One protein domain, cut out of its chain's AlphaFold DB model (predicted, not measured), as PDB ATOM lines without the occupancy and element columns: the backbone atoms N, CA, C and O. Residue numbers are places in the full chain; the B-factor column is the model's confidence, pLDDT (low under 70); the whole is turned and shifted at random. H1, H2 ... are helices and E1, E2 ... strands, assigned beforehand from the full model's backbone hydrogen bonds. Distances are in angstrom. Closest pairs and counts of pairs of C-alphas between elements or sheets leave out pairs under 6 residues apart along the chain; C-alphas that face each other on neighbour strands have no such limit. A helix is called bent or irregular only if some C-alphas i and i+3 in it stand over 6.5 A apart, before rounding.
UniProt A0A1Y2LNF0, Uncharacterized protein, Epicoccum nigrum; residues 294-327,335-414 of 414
ATOM      1  N   GLU A 294     -34.534   5.634  13.362       94.62
ATOM      2  CA  GLU A 294     -33.518   5.904  14.389       94.62
ATOM      3  C   GLU A 294     -33.819   5.181  15.711       94.62
ATOM      4  O   GLU A 294     -32.916   4.594  16.305       94.62
ATOM      5  N   GLU A 295     -35.085   5.104  16.131       94.69
ATOM      6  CA  GLU A 295     -35.516   4.296  17.285       94.69
ATOM      7  C   GLU A 295     -35.217   2.802  17.095       94.69
ATOM      8  O   GLU A 295     -35.246   2.031  18.043       94.69
ATOM      9  N   ARG A 296     -34.905   2.344  15.883       95.06
ATOM     10  CA  ARG A 296     -34.557   0.941  15.615       95.06
ATOM     11  C   ARG A 296     -33.056   0.723  15.495       95.06
ATOM     12  O   ARG A 296     -32.625  -0.348  15.066       95.06
ATOM     13  N   LYS A 297     -32.259   1.705  15.907       94.25
ATOM     14  CA  LYS A 297     -30.818   1.573  16.095       94.25
ATOM     15  C   LYS A 297     -30.508   1.268  17.554       94.25
ATOM     16  O   LYS A 297     -31.075   1.872  18.459       94.25
ATOM     17  N   LEU A 298     -29.571   0.355  17.778       92.06
ATOM     18  CA  LEU A 298     -29.053   0.030  19.102       92.06
ATOM     19  C   LEU A 298     -27.538   0.217  19.120       92.06
ATOM     20  O   LEU A 298     -26.835  -0.332  18.273       92.06
ATOM     21  N   PHE A 299     -27.023   0.965  20.093       92.62
ATOM     22  CA  PHE A 299     -25.583   1.158  20.259       92.62
ATOM     23  C   PHE A 299     -24.993   0.077  21.169       92.62
ATOM     24  O   PHE A 299     -25.491  -0.176  22.267       92.62
ATOM     25  N   MET A 300     -23.918  -0.567  20.715       92.50
ATOM     26  CA  MET A 300     -23.317  -1.723  21.381       92.50
ATOM     27  C   MET A 300     -21.788  -1.612  21.432       92.50
ATOM     28  O   MET A 300     -21.151  -0.992  20.574       92.50
ATOM     29  N   CYS A 301     -21.177  -2.198  22.463       93.44
ATOM     30  CA  CYS A 301     -19.738  -2.465  22.471       93.44
ATOM     31  C   CYS A 301     -19.428  -3.691  21.593       93.44
ATOM     32  O   CYS A 301     -20.335  -4.457  21.272       93.44
ATOM     33  N   GLU A 302     -18.158  -3.892  21.228       93.31
ATOM     34  CA  GLU A 302     -17.723  -5.033  20.398       93.31
ATOM     35  C   GLU A 302     -18.146  -6.377  21.005       93.31
ATOM     36  O   GLU A 302     -18.802  -7.169  20.343       93.31
ATOM     37  N   VAL A 303     -17.911  -6.575  22.307       92.31
ATOM     38  CA  VAL A 303     -18.250  -7.835  22.990       92.31
ATOM     39  C   VAL A 303     -19.752  -8.126  22.950       92.31
ATOM     40  O   VAL A 303     -20.158  -9.257  22.709       92.31
ATOM     41  N   CYS A 304     -20.611  -7.136  23.203       91.19
ATOM     42  CA  CYS A 304     -22.057  -7.357  23.125       91.19
ATOM     43  C   CYS A 304     -22.531  -7.536  21.680       91.19
ATOM     44  O   CYS A 304     -23.513  -8.238  21.469       91.19
ATOM     45  N   PHE A 305     -21.864  -6.911  20.707       91.00
ATOM     46  CA  PHE A 305     -22.160  -7.095  19.289       91.00
ATOM     47  C   PHE A 305     -21.855  -8.525  18.826       91.00
ATOM     48  O   PHE A 305     -22.698  -9.126  18.168       91.00
ATOM     49  N   ASP A 306     -20.725  -9.099  19.244       88.94
ATOM     50  CA  ASP A 306     -20.353 -10.476  18.893       88.94
ATOM     51  C   ASP A 306     -21.360 -11.509  19.425       88.94
ATOM     52  O   ASP A 306     -21.599 -12.526  18.785       88.94
ATOM     53  N   HIS A 307     -22.013 -11.220  20.557       86.69
ATOM     54  CA  HIS A 307     -23.103 -12.045  21.095       86.69
ATOM     55  C   HIS A 307     -24.478 -11.708  20.498       86.69
ATOM     56  O   HIS A 307     -25.445 -12.431  20.724       86.69
ATOM     57  N   ALA A 308     -24.622 -10.603  19.762       82.25
ATOM     58  CA  ALA A 308     -25.915 -10.194  19.213       82.25
ATOM     59  C   ALA A 308     -26.408 -11.152  18.119       82.25
ATOM     60  O   ALA A 308     -27.619 -11.306  17.939       82.25
ATOM     61  N   SER A 309     -25.487 -11.838  17.436       76.06
ATOM     62  CA  SER A 309     -25.821 -12.914  16.502       76.06
ATOM     63  C   SER A 309     -26.526 -14.091  17.179       76.06
ATOM     64  O   SER A 309     -27.373 -14.741  16.574       76.06
ATOM     65  N   ASP A 310     -26.263 -14.323  18.464       76.62
ATOM     66  CA  ASP A 310     -26.912 -15.388  19.240       76.62
ATOM     67  C   ASP A 310     -28.340 -14.990  19.679       76.62
ATOM     68  O   ASP A 310     -29.048 -15.733  20.364       76.62
ATOM     69  N   GLY A 311     -28.787 -13.804  19.258       71.62
ATOM     70  CA  GLY A 311     -30.131 -13.287  19.428       71.62
ATOM     71  C   GLY A 311     -30.324 -12.445  20.695       71.62
ATOM     72  O   GLY A 311     -29.432 -12.304  21.534       71.62
ATOM     73  N   PRO A 312     -31.535 -11.889  20.886       75.25
ATOM     74  CA  PRO A 312     -31.830 -10.943  21.970       75.25
ATOM     75  C   PRO A 312     -31.545 -11.483  23.385       75.25
ATOM     76  O   PRO A 312     -31.268 -10.712  24.306       75.25
ATOM     77  N   LYS A 313     -31.604 -12.809  23.571       78.25
ATOM     78  CA  LYS A 313     -31.375 -13.476  24.863       78.25
ATOM     79  C   LYS A 313     -29.903 -13.528  25.275       78.25
ATOM     80  O   LYS A 313     -29.633 -13.602  26.468       78.25
ATOM     81  N   ALA A 314     -28.976 -13.500  24.320       76.06
ATOM     82  CA  ALA A 314     -27.542 -13.569  24.600       76.06
ATOM     83  C   ALA A 314     -26.966 -12.235  25.102       76.06
ATOM     84  O   ALA A 314     -25.875 -12.181  25.670       76.06
ATOM     85  N   LEU A 315     -27.719 -11.147  24.936       77.31
ATOM     86  CA  LEU A 315     -27.324  -9.828  25.401       77.31
ATOM     87  C   LEU A 315     -27.474  -9.708  26.916       77.31
ATOM     88  O   LEU A 315     -28.364 -10.303  27.518       77.31
ATOM     89  N   LYS A 316     -26.591  -8.929  27.543       75.38
ATOM     90  CA  LYS A 316     -26.634  -8.643  28.981       75.38
ATOM     91  C   LYS A 316     -26.867  -7.143  29.205       75.38
ATOM     92  O   LYS A 316     -26.042  -6.350  28.746       75.38
ATOM     93  N   PRO A 317     -27.955  -6.748  29.892       81.75
ATOM     94  CA  PRO A 317     -29.069  -7.594  30.341       81.75
ATOM     95  C   PRO A 317     -29.880  -8.159  29.161       81.75
ATOM     96  O   PRO A 317     -29.914  -7.556  28.084       81.75
ATOM     97  N   SER A 318     -30.545  -9.302  29.366       81.31
ATOM     98  CA  SER A 318     -31.347  -9.962  28.323       81.31
ATOM     99  C   SER A 318     -32.404  -9.020  27.767       81.31
ATOM    100  O   SER A 318     -33.049  -8.289  28.523       81.31
ATOM    101  N   LEU A 319     -32.597  -9.037  26.452       79.12
ATOM    102  CA  LEU A 319     -33.673  -8.285  25.819       79.12
ATOM    103  C   LEU A 319     -34.976  -9.088  25.796       79.12
ATOM    104  O   LEU A 319     -34.940 -10.325  25.766       79.12
ATOM    105  N   PRO A 320     -36.135  -8.403  25.775       79.62
ATOM    106  CA  PRO A 320     -37.406  -9.067  25.537       79.62
ATOM    107  C   PRO A 320     -37.369  -9.814  24.197       79.62
ATOM    108  O   PRO A 320     -36.667  -9.428  23.258       79.62
ATOM    109  N   ARG A 321     -38.142 -10.903  24.099       78.31
ATOM    110  CA  ARG A 321     -38.300 -11.630  22.835       78.31
ATOM    111  C   ARG A 321     -38.873 -10.669  21.795       78.31
ATOM    112  O   ARG A 321     -39.895 -10.045  22.054       78.31
ATOM    113  N   LEU A 322     -38.240 -10.599  20.626       78.06
ATOM    114  CA  LEU A 322     -38.714  -9.816  19.487       78.06
ATOM    115  C   LEU A 322     -39.500 -10.742  18.551       78.06
ATOM    116  O   LEU A 322     -38.879 -11.474  17.783       78.06
ATOM    117  N   PRO A 323     -40.846 -10.767  18.588       70.69
ATOM    118  CA  PRO A 323     -41.630 -11.790  17.886       70.69
ATOM    119  C   PRO A 323     -41.518 -11.716  16.357       70.69
ATOM    120  O   PRO A 323     -41.895 -12.653  15.661       70.69
ATOM    121  N   TRP A 324     -41.048 -10.584  15.827       76.81
ATOM    122  CA  TRP A 324     -40.840 -10.379  14.396       76.81
ATOM    123  C   TRP A 324     -39.486 -10.843  13.880       76.81
ATOM    124  O   TRP A 324     -39.342 -11.033  12.670       76.81
ATOM    125  N   LEU A 325     -38.501 -11.028  14.762       70.75
ATOM    126  CA  LEU A 325     -37.394 -11.898  14.427       70.75
ATOM    127  C   LEU A 325     -37.971 -13.302  14.447       70.75
ATOM    128  O   LEU A 325     -38.046 -13.949  15.487       70.75
ATOM    129  N   ILE A 326     -38.457 -13.726  13.281       60.84
ATOM    130  CA  ILE A 326     -38.757 -15.126  13.025       60.84
ATOM    131  C   ILE A 326     -37.535 -15.894  13.519       60.84
ATOM    132  O   ILE A 326     -36.418 -15.511  13.156       60.84
ATOM    133  N   ASP A 327     -37.749 -16.921  14.350       56.34
ATOM    134  CA  ASP A 327     -36.751 -17.957  14.609       56.34
ATOM    135  C   ASP A 327     -36.369 -18.496  13.233       56.34
ATOM    136  O   ASP A 327     -37.028 -19.371  12.667       56.34
ATOM    137  N   ASN A 335     -25.610 -16.831   7.828       53.38
ATOM    138  CA  ASN A 335     -25.450 -15.655   6.977       53.38
ATOM    139  C   ASN A 335     -25.960 -14.394   7.685       53.38
ATOM    140  O   ASN A 335     -26.761 -13.642   7.122       53.38
ATOM    141  N   PHE A 336     -25.514 -14.136   8.920       62.09
ATOM    142  CA  PHE A 336     -25.482 -12.750   9.376       62.09
ATOM    143  C   PHE A 336     -24.608 -11.982   8.399       62.09
ATOM    144  O   PHE A 336     -23.380 -12.087   8.408       62.09
ATOM    145  N   HIS A 337     -25.248 -11.208   7.526       62.53
ATOM    146  CA  HIS A 337     -24.532 -10.153   6.847       62.53
ATOM    147  C   HIS A 337     -23.935  -9.288   7.950       62.53
ATOM    148  O   HIS A 337     -24.660  -8.808   8.827       62.53
ATOM    149  N   LYS A 338     -22.609  -9.118   7.915       79.12
ATOM    150  CA  LYS A 338     -21.915  -8.195   8.819       79.12
ATOM    151  C   LYS A 338     -22.550  -6.807   8.747       79.12
ATOM    152  O   LYS A 338     -22.562  -6.099   9.738       79.12
ATOM    153  N   GLN A 339     -23.145  -6.476   7.603       92.19
ATOM    154  CA  GLN A 339     -23.735  -5.192   7.291       92.19
ATOM    155  C   GLN A 339     -25.257  -5.266   7.102       92.19
ATOM    156  O   GLN A 339     -25.795  -6.206   6.518       92.19
ATOM    157  N   CYS A 340     -25.953  -4.263   7.626       93.88
ATOM    158  CA  CYS A 340     -27.376  -4.036   7.432       93.88
ATOM    159  C   CYS A 340     -27.649  -3.522   6.009       93.88
ATOM    160  O   CYS A 340     -26.898  -2.696   5.508       93.88
ATOM    161  N   HIS A 341     -28.751  -3.982   5.411       95.06
ATOM    162  CA  HIS A 341     -29.304  -3.482   4.141       95.06
ATOM    163  C   HIS A 341     -30.827  -3.299   4.234       95.06
ATOM    164  O   HIS A 341     -31.583  -3.579   3.305       95.06
ATOM    165  N   CYS A 342     -31.319  -2.963   5.427       96.06
ATOM    166  CA  CYS A 342     -32.750  -2.775   5.629       96.06
ATOM    167  C   CYS A 342     -33.216  -1.485   4.963       96.06
ATOM    168  O   CYS A 342     -32.541  -0.466   5.034       96.06
ATOM    169  N   THR A 343     -34.424  -1.524   4.423       97.50
ATOM    170  CA  THR A 343     -35.144  -0.358   3.901       97.50
ATOM    171  C   THR A 343     -36.487  -0.244   4.619       97.50
ATOM    172  O   THR A 343     -36.977  -1.228   5.188       97.50
ATOM    173  N   LEU A 344     -37.124   0.930   4.597       97.62
ATOM    174  CA  LEU A 344     -38.484   1.059   5.138       97.62
ATOM    175  C   LEU A 344     -39.469   0.179   4.355       97.62
ATOM    176  O   LEU A 344     -40.330  -0.456   4.966       97.62
ATOM    177  N   ARG A 345     -39.294   0.059   3.029       97.75
ATOM    178  CA  ARG A 345     -40.089  -0.848   2.187       97.75
ATOM    179  C   ARG A 345     -40.022  -2.290   2.690       97.75
ATOM    180  O   ARG A 345     -41.050  -2.859   3.052       97.75
ATOM    181  N   SER A 346     -38.814  -2.839   2.819       96.38
ATOM    182  CA  SER A 346     -38.616  -4.235   3.236       96.38
ATOM    183  C   SER A 346     -39.069  -4.517   4.669       96.38
ATOM    184  O   SER A 346     -39.421  -5.652   5.002       96.38
ATOM    185  N   ARG A 347     -39.072  -3.504   5.548       95.06
ATOM    186  CA  ARG A 347     -39.364  -3.683   6.979       95.06
ATOM    187  C   ARG A 347     -40.763  -3.305   7.423       95.06
ATOM    188  O   ARG A 347     -41.184  -3.806   8.466       95.06
ATOM    189  N   VAL A 348     -41.480  -2.509   6.642       95.56
ATOM    190  CA  VAL A 348     -42.862  -2.115   6.938       95.56
ATOM    191  C   VAL A 348     -43.811  -2.681   5.882       95.56
ATOM    192  O   VAL A 348     -44.758  -3.384   6.229       95.56
ATOM    193  N   LEU A 349     -43.529  -2.452   4.596       95.06
ATOM    194  CA  LEU A 349     -44.467  -2.755   3.512       95.06
ATOM    195  C   LEU A 349     -44.444  -4.227   3.104       95.06
ATOM    196  O   LEU A 349     -45.498  -4.857   3.002       95.06
ATOM    197  N   ASP A 350     -43.264  -4.806   2.910       95.75
ATOM    198  CA  ASP A 350     -43.152  -6.167   2.370       95.75
ATOM    199  C   ASP A 350     -43.519  -7.237   3.409       95.75
ATOM    200  O   ASP A 350     -43.930  -8.345   3.070       95.75
ATOM    201  N   ARG A 351     -43.447  -6.893   4.701       93.44
ATOM    202  CA  ARG A 351     -43.744  -7.791   5.827       93.44
ATOM    203  C   ARG A 351     -45.234  -8.057   6.051       93.44
ATOM    204  O   ARG A 351     -45.542  -8.836   6.942       93.44
ATOM    205  N   TRP A 352     -46.148  -7.425   5.307       96.75
ATOM    206  CA  TRP A 352     -47.607  -7.528   5.500       96.75
ATOM    207  C   TRP A 352     -48.002  -7.626   6.989       96.75
ATOM    208  O   TRP A 352     -48.549  -8.623   7.455       96.75
ATOM    209  N   GLN A 353     -47.634  -6.627   7.789       96.75
ATOM    210  CA  GLN A 353     -47.842  -6.650   9.238       96.75
ATOM    211  C   GLN A 353     -49.133  -5.910   9.600       96.75
ATOM    212  O   GLN A 353     -49.398  -4.828   9.086       96.75
ATOM    213  N   CYS A 354     -49.955  -6.460  10.494       97.81
ATOM    214  CA  CYS A 354     -51.129  -5.735  10.981       97.81
ATOM    215  C   CYS A 354     -50.729  -4.613  11.950       97.81
ATOM    216  O   CYS A 354     -49.724  -4.723  12.657       97.81
ATOM    217  N   ILE A 355     -51.549  -3.561  12.040       97.56
ATOM    218  CA  ILE A 355     -51.264  -2.394  12.894       97.56
ATOM    219  C   ILE A 355     -51.054  -2.785  14.364       97.56
ATOM    220  O   ILE A 355     -50.137  -2.278  14.996       97.56
ATOM    221  N   LYS A 356     -51.825  -3.742  14.900       96.12
ATOM    222  CA  LYS A 356     -51.644  -4.243  16.280       96.12
ATOM    223  C   LYS A 356     -50.252  -4.823  16.517       96.12
ATOM    224  O   LYS A 356     -49.644  -4.580  17.554       96.12
ATOM    225  N   CYS A 357     -49.755  -5.618  15.570       95.69
ATOM    226  CA  CYS A 357     -48.423  -6.204  15.677       95.69
ATOM    227  C   CYS A 357     -47.330  -5.148  15.504       95.69
ATOM    228  O   CYS A 357     -46.306  -5.262  16.167       95.69
ATOM    229  N   PHE A 358     -47.547  -4.136  14.658       96.62
ATOM    230  CA  PHE A 358     -46.620  -3.013  14.521       96.62
ATOM    231  C   PHE A 358     -46.569  -2.147  15.792       96.62
ATOM    232  O   PHE A 358     -45.485  -1.856  16.278       96.62
ATOM    233  N   ASP A 359     -47.715  -1.804  16.385       95.62
ATOM    234  CA  ASP A 359     -47.794  -1.054  17.652       95.62
ATOM    235  C   ASP A 359     -47.145  -1.817  18.821       95.62
ATOM    236  O   ASP A 359     -46.415  -1.254  19.639       95.62
ATOM    237  N   SER A 360     -47.343  -3.139  18.869       94.00
ATOM    238  CA  SER A 360     -46.636  -3.992  19.825       94.00
ATOM    239  C   SER A 360     -45.125  -4.016  19.579       94.00
ATOM    240  O   SER A 360     -44.371  -4.039  20.549       94.00
ATOM    241  N   GLU A 361     -44.679  -4.036  18.318       94.00
ATOM    242  CA  GLU A 361     -43.258  -3.944  17.949       94.00
ATOM    243  C   GLU A 361     -42.659  -2.615  18.417       94.00
ATOM    244  O   GLU A 361     -41.632  -2.606  19.095       94.00
ATOM    245  N   ASP A 362     -43.352  -1.513  18.149       94.19
ATOM    246  CA  ASP A 362     -42.948  -0.167  18.543       94.19
ATOM    247  C   ASP A 362     -42.889   0.008  20.071       94.19
ATOM    248  O   ASP A 362     -41.937   0.578  20.601       94.19
ATOM    249  N   SER A 363     -43.858  -0.563  20.796       93.31
ATOM    250  CA  SER A 363     -43.860  -0.591  22.266       93.31
ATOM    251  C   SER A 363     -42.616  -1.296  22.819       93.31
ATOM    252  O   SER A 363     -41.934  -0.756  23.684       93.31
ATOM    253  N   ILE A 364     -42.283  -2.478  22.287       91.50
ATOM    254  CA  ILE A 364     -41.113  -3.249  22.731       91.50
ATOM    255  C   ILE A 364     -39.816  -2.480  22.450       91.50
ATOM    256  O   ILE A 364     -38.920  -2.457  23.289       91.50
ATOM    257  N   ILE A 365     -39.708  -1.832  21.287       91.62
ATOM    258  CA  ILE A 365     -38.544  -1.007  20.939       91.62
ATOM    259  C   ILE A 365     -38.378   0.151  21.932       91.62
ATOM    260  O   ILE A 365     -37.273   0.382  22.426       91.62
ATOM    261  N   LYS A 366     -39.470   0.840  22.278       92.06
ATOM    262  CA  LYS A 366     -39.460   1.914  23.280       92.06
ATOM    263  C   LYS A 366     -39.022   1.415  24.654       92.06
ATOM    264  O   LYS A 366     -38.179   2.050  25.280       92.06
ATOM    265  N   ASP A 367     -39.520   0.263  25.096       90.12
ATOM    266  CA  ASP A 367     -39.117  -0.340  26.373       90.12
ATOM    267  C   ASP A 367     -37.614  -0.667  26.403       90.12
ATOM    268  O   ASP A 367     -36.937  -0.447  27.410       90.12
ATOM    269  N   ILE A 368     -37.063  -1.135  25.277       89.69
ATOM    270  CA  ILE A 368     -35.625  -1.388  25.141       89.69
ATOM    271  C   ILE A 368     -34.830  -0.092  25.309       89.69
ATOM    272  O   ILE A 368     -33.887  -0.080  26.103       89.69
ATOM    273  N   HIS A 369     -35.227   0.991  24.635       89.19
ATOM    274  CA  HIS A 369     -34.567   2.297  24.757       89.19
ATOM    275  C   HIS A 369     -34.673   2.896  26.151       89.19
ATOM    276  O   HIS A 369     -33.679   3.384  26.676       89.19
ATOM    277  N   ASN A 370     -35.832   2.780  26.798       89.38
ATOM    278  CA  ASN A 370     -36.028   3.247  28.172       89.38
ATOM    279  C   ASN A 370     -35.117   2.521  29.179       89.38
ATOM    280  O   ASN A 370     -34.801   3.064  30.233       89.38
ATOM    281  N   SER A 371     -34.693   1.294  28.858       87.06
ATOM    282  CA  SER A 371     -33.749   0.510  29.665       87.06
ATOM    283  C   SER A 371     -32.279   0.681  29.258       87.06
ATOM    284  O   SER A 371     -31.395   0.118  29.905       87.06
ATOM    285  N   ALA A 372     -32.003   1.375  28.153       84.00
ATOM    286  CA  ALA A 372     -30.657   1.601  27.644       84.00
ATOM    287  C   ALA A 372     -30.105   2.948  28.141       84.00
ATOM    288  O   ALA A 372     -30.869   3.877  28.408       84.00
ATOM    289  N   PRO A 373     -28.771   3.093  28.254       83.31
ATOM    290  CA  PRO A 373     -28.168   4.404  28.450       83.31
ATOM    291  C   PRO A 373     -28.599   5.363  27.334       83.31
ATOM    292  O   PRO A 373     -28.688   4.957  26.174       83.31
ATOM    293  N   SER A 374     -28.824   6.636  27.677       82.75
ATOM    294  CA  SER A 374     -29.133   7.673  26.684       82.75
ATOM    295  C   SER A 374     -28.099   7.660  25.551       82.75
ATOM    296  O   SER A 374     -26.895   7.520  25.797       82.75
ATOM    297  N   ALA A 375     -28.566   7.845  24.312       77.44
ATOM    298  CA  ALA A 375     -27.725   7.889  23.116       77.44
ATOM    299  C   ALA A 375     -26.596   8.934  23.221       77.44
ATOM    300  O   ALA A 375     -25.520   8.747  22.651       77.44
ATOM    301  N   GLU A 376     -26.804   9.994  24.006       84.44
ATOM    302  CA  GLU A 376     -25.802  11.031  24.285       84.44
ATOM    303  C   GLU A 376     -24.564  10.478  25.005       84.44
ATOM    304  O   GLU A 376     -23.447  10.938  24.772       84.44
ATOM    305  N   VAL A 377     -24.738   9.448  25.839       84.88
ATOM    306  CA  VAL A 377     -23.668   8.885  26.674       84.88
ATOM    307  C   VAL A 377     -22.817   7.873  25.896       84.88
ATOM    308  O   VAL A 377     -21.732   7.514  26.351       84.88
ATOM    309  N   ARG A 378     -23.272   7.419  24.712       87.25
ATOM    310  CA  ARG A 378     -22.583   6.422  23.863       87.25
ATOM    311  C   ARG A 378     -22.068   5.216  24.664       87.25
ATOM    312  O   ARG A 378     -20.926   4.768  24.513       87.25
ATOM    313  N   ARG A 379     -22.914   4.703  25.562       90.75
ATOM    314  CA  ARG A 379     -22.641   3.515  26.378       90.75
ATOM    315  C   ARG A 379     -23.538   2.362  25.972       90.75
ATOM    316  O   ARG A 379     -24.720   2.531  25.696       90.75
ATOM    317  N   CYS A 380     -22.933   1.183  25.927       90.69
ATOM    318  CA  CYS A 380     -23.619  -0.075  25.729       90.69
ATOM    319  C   CYS A 380     -24.472  -0.360  26.969       90.69
ATOM    320  O   CYS A 380     -24.234   0.191  28.043       90.69
ATOM    321  N   ARG A 381     -25.422  -1.287  26.865       86.44
ATOM    322  CA  ARG A 381     -26.234  -1.722  28.013       86.44
ATOM    323  C   ARG A 381     -25.419  -2.430  29.104       86.44
ATOM    324  O   ARG A 381     -25.853  -2.468  30.245       86.44
ATOM    325  N   CYS A 382     -24.229  -2.935  28.770       88.50
ATOM    326  CA  CYS A 382     -23.240  -3.416  29.741       88.50
ATOM    327  C   CYS A 382     -22.324  -2.299  30.281       88.50
ATOM    328  O   CYS A 382     -21.265  -2.588  30.828       88.50
ATOM    329  N   GLU A 383     -22.685  -1.033  30.052       90.62
ATOM    330  CA  GLU A 383     -21.969   0.194  30.435       90.62
ATOM    331  C   GLU A 383     -20.629   0.446  29.728       90.62
ATOM    332  O   GLU A 383     -20.089   1.552  29.807       90.62
ATOM    333  N   ALA A 384     -20.118  -0.523  28.965       92.38
ATOM    334  CA  ALA A 384     -18.922  -0.345  28.151       92.38
ATOM    335  C   ALA A 384     -19.129   0.707  27.037       92.38
ATOM    336  O   ALA A 384     -20.246   0.855  26.530       92.38
ATOM    337  N   PRO A 385     -18.074   1.407  26.582       93.44
ATOM    338  CA  PRO A 385     -18.166   2.335  25.455       93.44
ATOM    339  C   PRO A 385     -18.695   1.661  24.182       93.44
ATOM    340  O   PRO A 385     -18.275   0.555  23.828       93.44
ATOM    341  N   THR A 386     -19.606   2.326  23.473       92.31
ATOM    342  CA  THR A 386     -20.166   1.796  22.221       92.31
ATOM    343  C   THR A 386     -19.204   2.014  21.070       92.31
ATOM    344  O   THR A 386     -18.654   3.104  20.917       92.31
ATOM    345  N   ARG A 387     -19.056   0.998  20.224       91.38
ATOM    346  CA  ARG A 387     -18.269   1.067  18.982       91.38
ATOM    347  C   ARG A 387     -19.072   0.681  17.748       91.38
ATOM    348  O   ARG A 387     -18.627   0.928  16.634       91.38
ATOM    349  N   LYS A 388     -20.233   0.062  17.953       92.94
ATOM    350  CA  LYS A 388     -21.074  -0.513  16.913       92.94
ATOM    351  C   LYS A 388     -22.488   0.027  17.044       92.94
ATOM    352  O   LYS A 388     -22.984   0.212  18.156       92.94
ATOM    353  N   THR A 389     -23.133   0.228  15.905       93.31
ATOM    354  CA  THR A 389     -24.558   0.536  15.817       93.31
ATOM    355  C   THR A 389     -25.227  -0.614  15.086       93.31
ATOM    356  O   THR A 389     -24.747  -1.045  14.042       93.31
ATOM    357  N   VAL A 390     -26.317  -1.132  15.636       92.38
ATOM    358  CA  VAL A 390     -26.991  -2.336  15.144       92.38
ATOM    359  C   VAL A 390     -28.421  -2.010  14.757       92.38
ATOM    360  O   VAL A 390     -29.118  -1.295  15.474       92.38
ATOM    361  N   CYS A 391     -28.874  -2.566  13.639       93.56
ATOM    362  CA  CYS A 391     -30.263  -2.474  13.209       93.56
ATOM    363  C   CYS A 391     -31.130  -3.504  13.944       93.56
ATOM    364  O   CYS A 391     -30.971  -4.701  13.735       93.56
ATOM    365  N   MET A 392     -32.111  -3.078  14.738       91.94
ATOM    366  CA  MET A 392     -32.990  -3.977  15.507       91.94
ATOM    367  C   MET A 392     -33.935  -4.829  14.641       91.94
ATOM    368  O   MET A 392     -34.543  -5.782  15.132       91.94
ATOM    369  N   TRP A 393     -34.067  -4.527  13.344       91.06
ATOM    370  CA  TRP A 393     -34.834  -5.363  12.417       91.06
ATOM    371  C   TRP A 393     -34.077  -6.596  11.921       91.06
ATOM    372  O   TRP A 393     -34.709  -7.605  11.600       91.06
ATOM    373  N   CYS A 394     -32.752  -6.511  11.783       90.31
ATOM    374  CA  CYS A 394     -31.940  -7.578  11.183       90.31
ATOM    375  C   CYS A 394     -30.735  -8.005  12.013       90.31
ATOM    376  O   CYS A 394     -30.114  -9.004  11.677       90.31
ATOM    377  N   TRP A 395     -30.428  -7.260  13.072       88.75
ATOM    378  CA  TRP A 395     -29.295  -7.451  13.972       88.75
ATOM    379  C   TRP A 395     -27.910  -7.343  13.321       88.75
ATOM    380  O   TRP A 395     -26.913  -7.730  13.917       88.75
ATOM    381  N   SER A 396     -27.831  -6.749  12.130       91.12
ATOM    382  CA  SER A 396     -26.566  -6.466  11.439       91.12
ATOM    383  C   SER A 396     -26.040  -5.062  11.754       91.12
ATOM    384  O   SER A 396     -26.807  -4.178  12.151       91.12
ATOM    385  N   GLU A 397     -24.738  -4.846  11.538       93.50
ATOM    386  CA  GLU A 397     -24.066  -3.558  11.752       93.50
ATOM    387  C   GLU A 397     -24.545  -2.497  10.753       93.50
ATOM    388  O   GLU A 397     -24.659  -2.750   9.554       93.50
ATOM    389  N   ILE A 398     -24.791  -1.287  11.242       94.44
ATOM    390  CA  ILE A 398     -25.032  -0.092  10.433       94.44
ATOM    391  C   ILE A 398     -23.688   0.624  10.261       94.44
ATOM    392  O   ILE A 398     -23.063   1.024  11.243       94.44
ATOM    393  N   ILE A 399     -23.253   0.794   9.014       93.31
ATOM    394  CA  ILE A 399     -21.984   1.425   8.644       93.31
ATOM    395  C   ILE A 399     -22.295   2.777   7.999       93.31
ATOM    396  O   ILE A 399     -22.370   2.890   6.778       93.31
ATOM    397  N   GLU A 400     -22.475   3.813   8.818       84.06
ATOM    398  CA  GLU A 400     -22.751   5.163   8.313       84.06
ATOM    399  C   GLU A 400     -21.498   5.788   7.669       84.06
ATOM    400  O   GLU A 400     -20.415   5.830   8.265       84.06
ATOM    401  N   GLU A 401     -21.631   6.336   6.457       74.81
ATOM    402  CA  GLU A 401     -20.505   6.882   5.675       74.81
ATOM    403  C   GLU A 401     -19.736   8.033   6.346       74.81
ATOM    404  O   GLU A 401     -18.571   8.282   6.013       74.81
ATOM    405  N   ARG A 402     -20.332   8.733   7.319       62.88
ATOM    406  CA  ARG A 402     -19.635   9.789   8.075       62.88
ATOM    407  C   ARG A 402     -18.431   9.255   8.848       62.88
ATOM    408  O   ARG A 402     -17.426   9.959   8.949       62.88
ATOM    409  N   ALA A 403     -18.492   8.007   9.314       58.84
ATOM    410  CA  ALA A 403     -17.341   7.354   9.924       58.84
ATOM    411  C   ALA A 403     -16.197   7.175   8.909       58.84
ATOM    412  O   ALA A 403     -15.037   7.367   9.260       58.84
ATOM    413  N   ARG A 404     -16.505   6.904   7.630       58.38
ATOM    414  CA  ARG A 404     -15.484   6.728   6.582       58.38
ATOM    415  C   ARG A 404     -14.738   8.028   6.291       58.38
ATOM    416  O   ARG A 404     -13.516   8.019   6.207       58.38
ATOM    417  N   HIS A 405     -15.455   9.148   6.202       61.62
ATOM    418  CA  HIS A 405     -14.842  10.452   5.925       61.62
ATOM    419  C   HIS A 405     -13.994  10.970   7.096       61.62
ATOM    420  O   HIS A 405     -12.953  11.589   6.872       61.62
ATOM    421  N   GLN A 406     -14.403  10.709   8.343       62.72
ATOM    422  CA  GLN A 406     -13.590  11.052   9.515       62.72
ATOM    423  C   GLN A 406     -12.340  10.169   9.621       62.72
ATOM    424  O   GLN A 406     -11.254  10.706   9.823       62.72
ATOM    425  N   SER A 407     -12.459   8.854   9.407       64.94
ATOM    426  CA  SER A 407     -11.303   7.947   9.403       64.94
ATOM    427  C   SER A 407     -10.304   8.282   8.292       64.94
ATOM    428  O   SER A 407      -9.112   8.376   8.566       64.94
ATOM    429  N   ALA A 408     -10.779   8.574   7.074       67.31
ATOM    430  CA  ALA A 408      -9.914   8.953   5.952       67.31
ATOM    431  C   ALA A 408      -9.134  10.257   6.211       67.31
ATOM    432  O   ALA A 408      -7.974  10.370   5.826       67.31
ATOM    433  N   ARG A 409      -9.732  11.236   6.907       68.69
ATOM    434  CA  ARG A 409      -9.028  12.470   7.299       68.69
ATOM    435  C   ARG A 409      -7.962  12.238   8.371       68.69
ATOM    436  O   ARG A 409      -6.917  12.880   8.319       68.69
ATOM    437  N   ILE A 410      -8.214  11.346   9.331       73.38
ATOM    438  CA  ILE A 410      -7.235  10.997  10.377       73.38
ATOM    439  C   ILE A 410      -6.039  10.253   9.769       73.38
ATOM    440  O   ILE A 410      -4.906  10.469  10.184       73.38
ATOM    441  N   GLU A 411      -6.275   9.407   8.767       70.81
ATOM    442  CA  GLU A 411      -5.214   8.653   8.093       70.81
ATOM    443  C   GLU A 411      -4.373   9.522   7.147       70.81
ATOM    444  O   GLU A 411      -3.181   9.297   7.030       70.81
ATOM    445  N   GLN A 412      -4.945  10.577   6.553       74.31
ATOM    446  CA  GLN A 412      -4.191  11.566   5.762       74.31
ATOM    447  C   GLN A 412      -3.375  12.563   6.601       74.31
ATOM    448  O   GLN A 412      -2.535  13.274   6.054       74.31
ATOM    449  N   THR A 413      -3.653  12.677   7.902       74.81
ATOM    450  CA  THR A 413      -2.928  13.581   8.819       74.81
ATOM    451  C   THR A 413      -1.847  12.872   9.638       74.81
ATOM    452  O   THR A 413      -1.141  13.532  10.402       74.81
ATOM    453  N   ARG A 414      -1.707  11.553   9.474       66.94
ATOM    454  CA  ARG A 414      -0.603  10.736   9.987       66.94
ATOM    455  C   ARG A 414       0.382  10.449   8.869       66.94
ATOM    456  O   ARG A 414       1.585  10.379   9.198       66.94
TER     457      ARG A 414
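What this domain is: This is residues 294 to 327 and 335 to 414 of the 414 residues of an uncharacterized protein of Epicoccum nigrum (UniProt A0A1Y2LNF0). A short ribbon of two antiparallel strands, E1 and E2, sits near the middle of a body made largely of loops, with the short helix H1 at one end of the ribbon, the long helix H3 on one side of the body and the short helix H2 away from the ribbon. The last stretch, residues 401 to 414, of which 401 to 412 belong to H4, sticks out as a free arm and makes the length. The 114 printed residues include four named helices and two named strands, in the order E1, H1, H2, H3, E2, H4; the class is mostly helix, with 47 residues, under half, in named elements. The whole is compact, with a radius of gyration of the C-alphas of 15.3 A, yet elongated, spanning 53 by 30 by 27 A.

How they stand to each other: Strands E1, residues 297 to 300, and E2, residues 388 to 391, are antiparallel neighbours, their N-to-C directions 147 degrees apart. C-alphas 299 and 389 face each other at 4.6 A. N 300 and O 388 are 2.8 A apart and N 298 and O 390 are 2.9 A apart, both within hydrogen-bond range. H1, residues 302 to 306, has 3 pairs of C-alphas within 8 A of E2; the closest, those of Glu 302 and Lys 388, are 6.6 A apart. E1 and H3, residues 355 to 370, are near each other, with 5 pairs of C-alphas within 10 A. H2, residues 344 to 349, is apart from E1, E2 and H3. H4, residues 401 to 412, is apart from E1, H1, H2 and H3. No helix touches another helix. In H1, H2, H3 and H4 every O i to N i+4 pair is within hydrogen-bond range.

Where its parts are: E1 begins at C-alpha 297, (-30.818, 1.573, 16.095), and is 9.8 A long; E2 is 10.1 A long. H3, the longest helix by residues, measures 22.3 A from C-alpha 355, (-51.264, -2.394, 12.894). H4 measures 17.0 A and ends at C-alpha 412, (-4.191, 11.566, 5.762). H1 measures 6.2 A. H2 measures 7.3 A and is neither bent nor irregular, but only just: C-alphas 346 and 349 are 6.0 A apart.

The domain as a whole: The two C-alphas farthest apart, those of Lys 356 and Arg 414, are 53.6 A from each other. Without residues 401 to 414, the body of 100 residues spans 37 by 28 by 25 A. Residues 328 to 334 are not printed, and C-alphas 327 and 335 are 13.8 A apart across this cut, which falls in the link from H1 to H2. The link from H3 to E2, 17 residues, is long. The mean pLDDT of the printed part is 85.0, with residues 326 to 327, 335 to 337, 402 to 409 and 414 under 70.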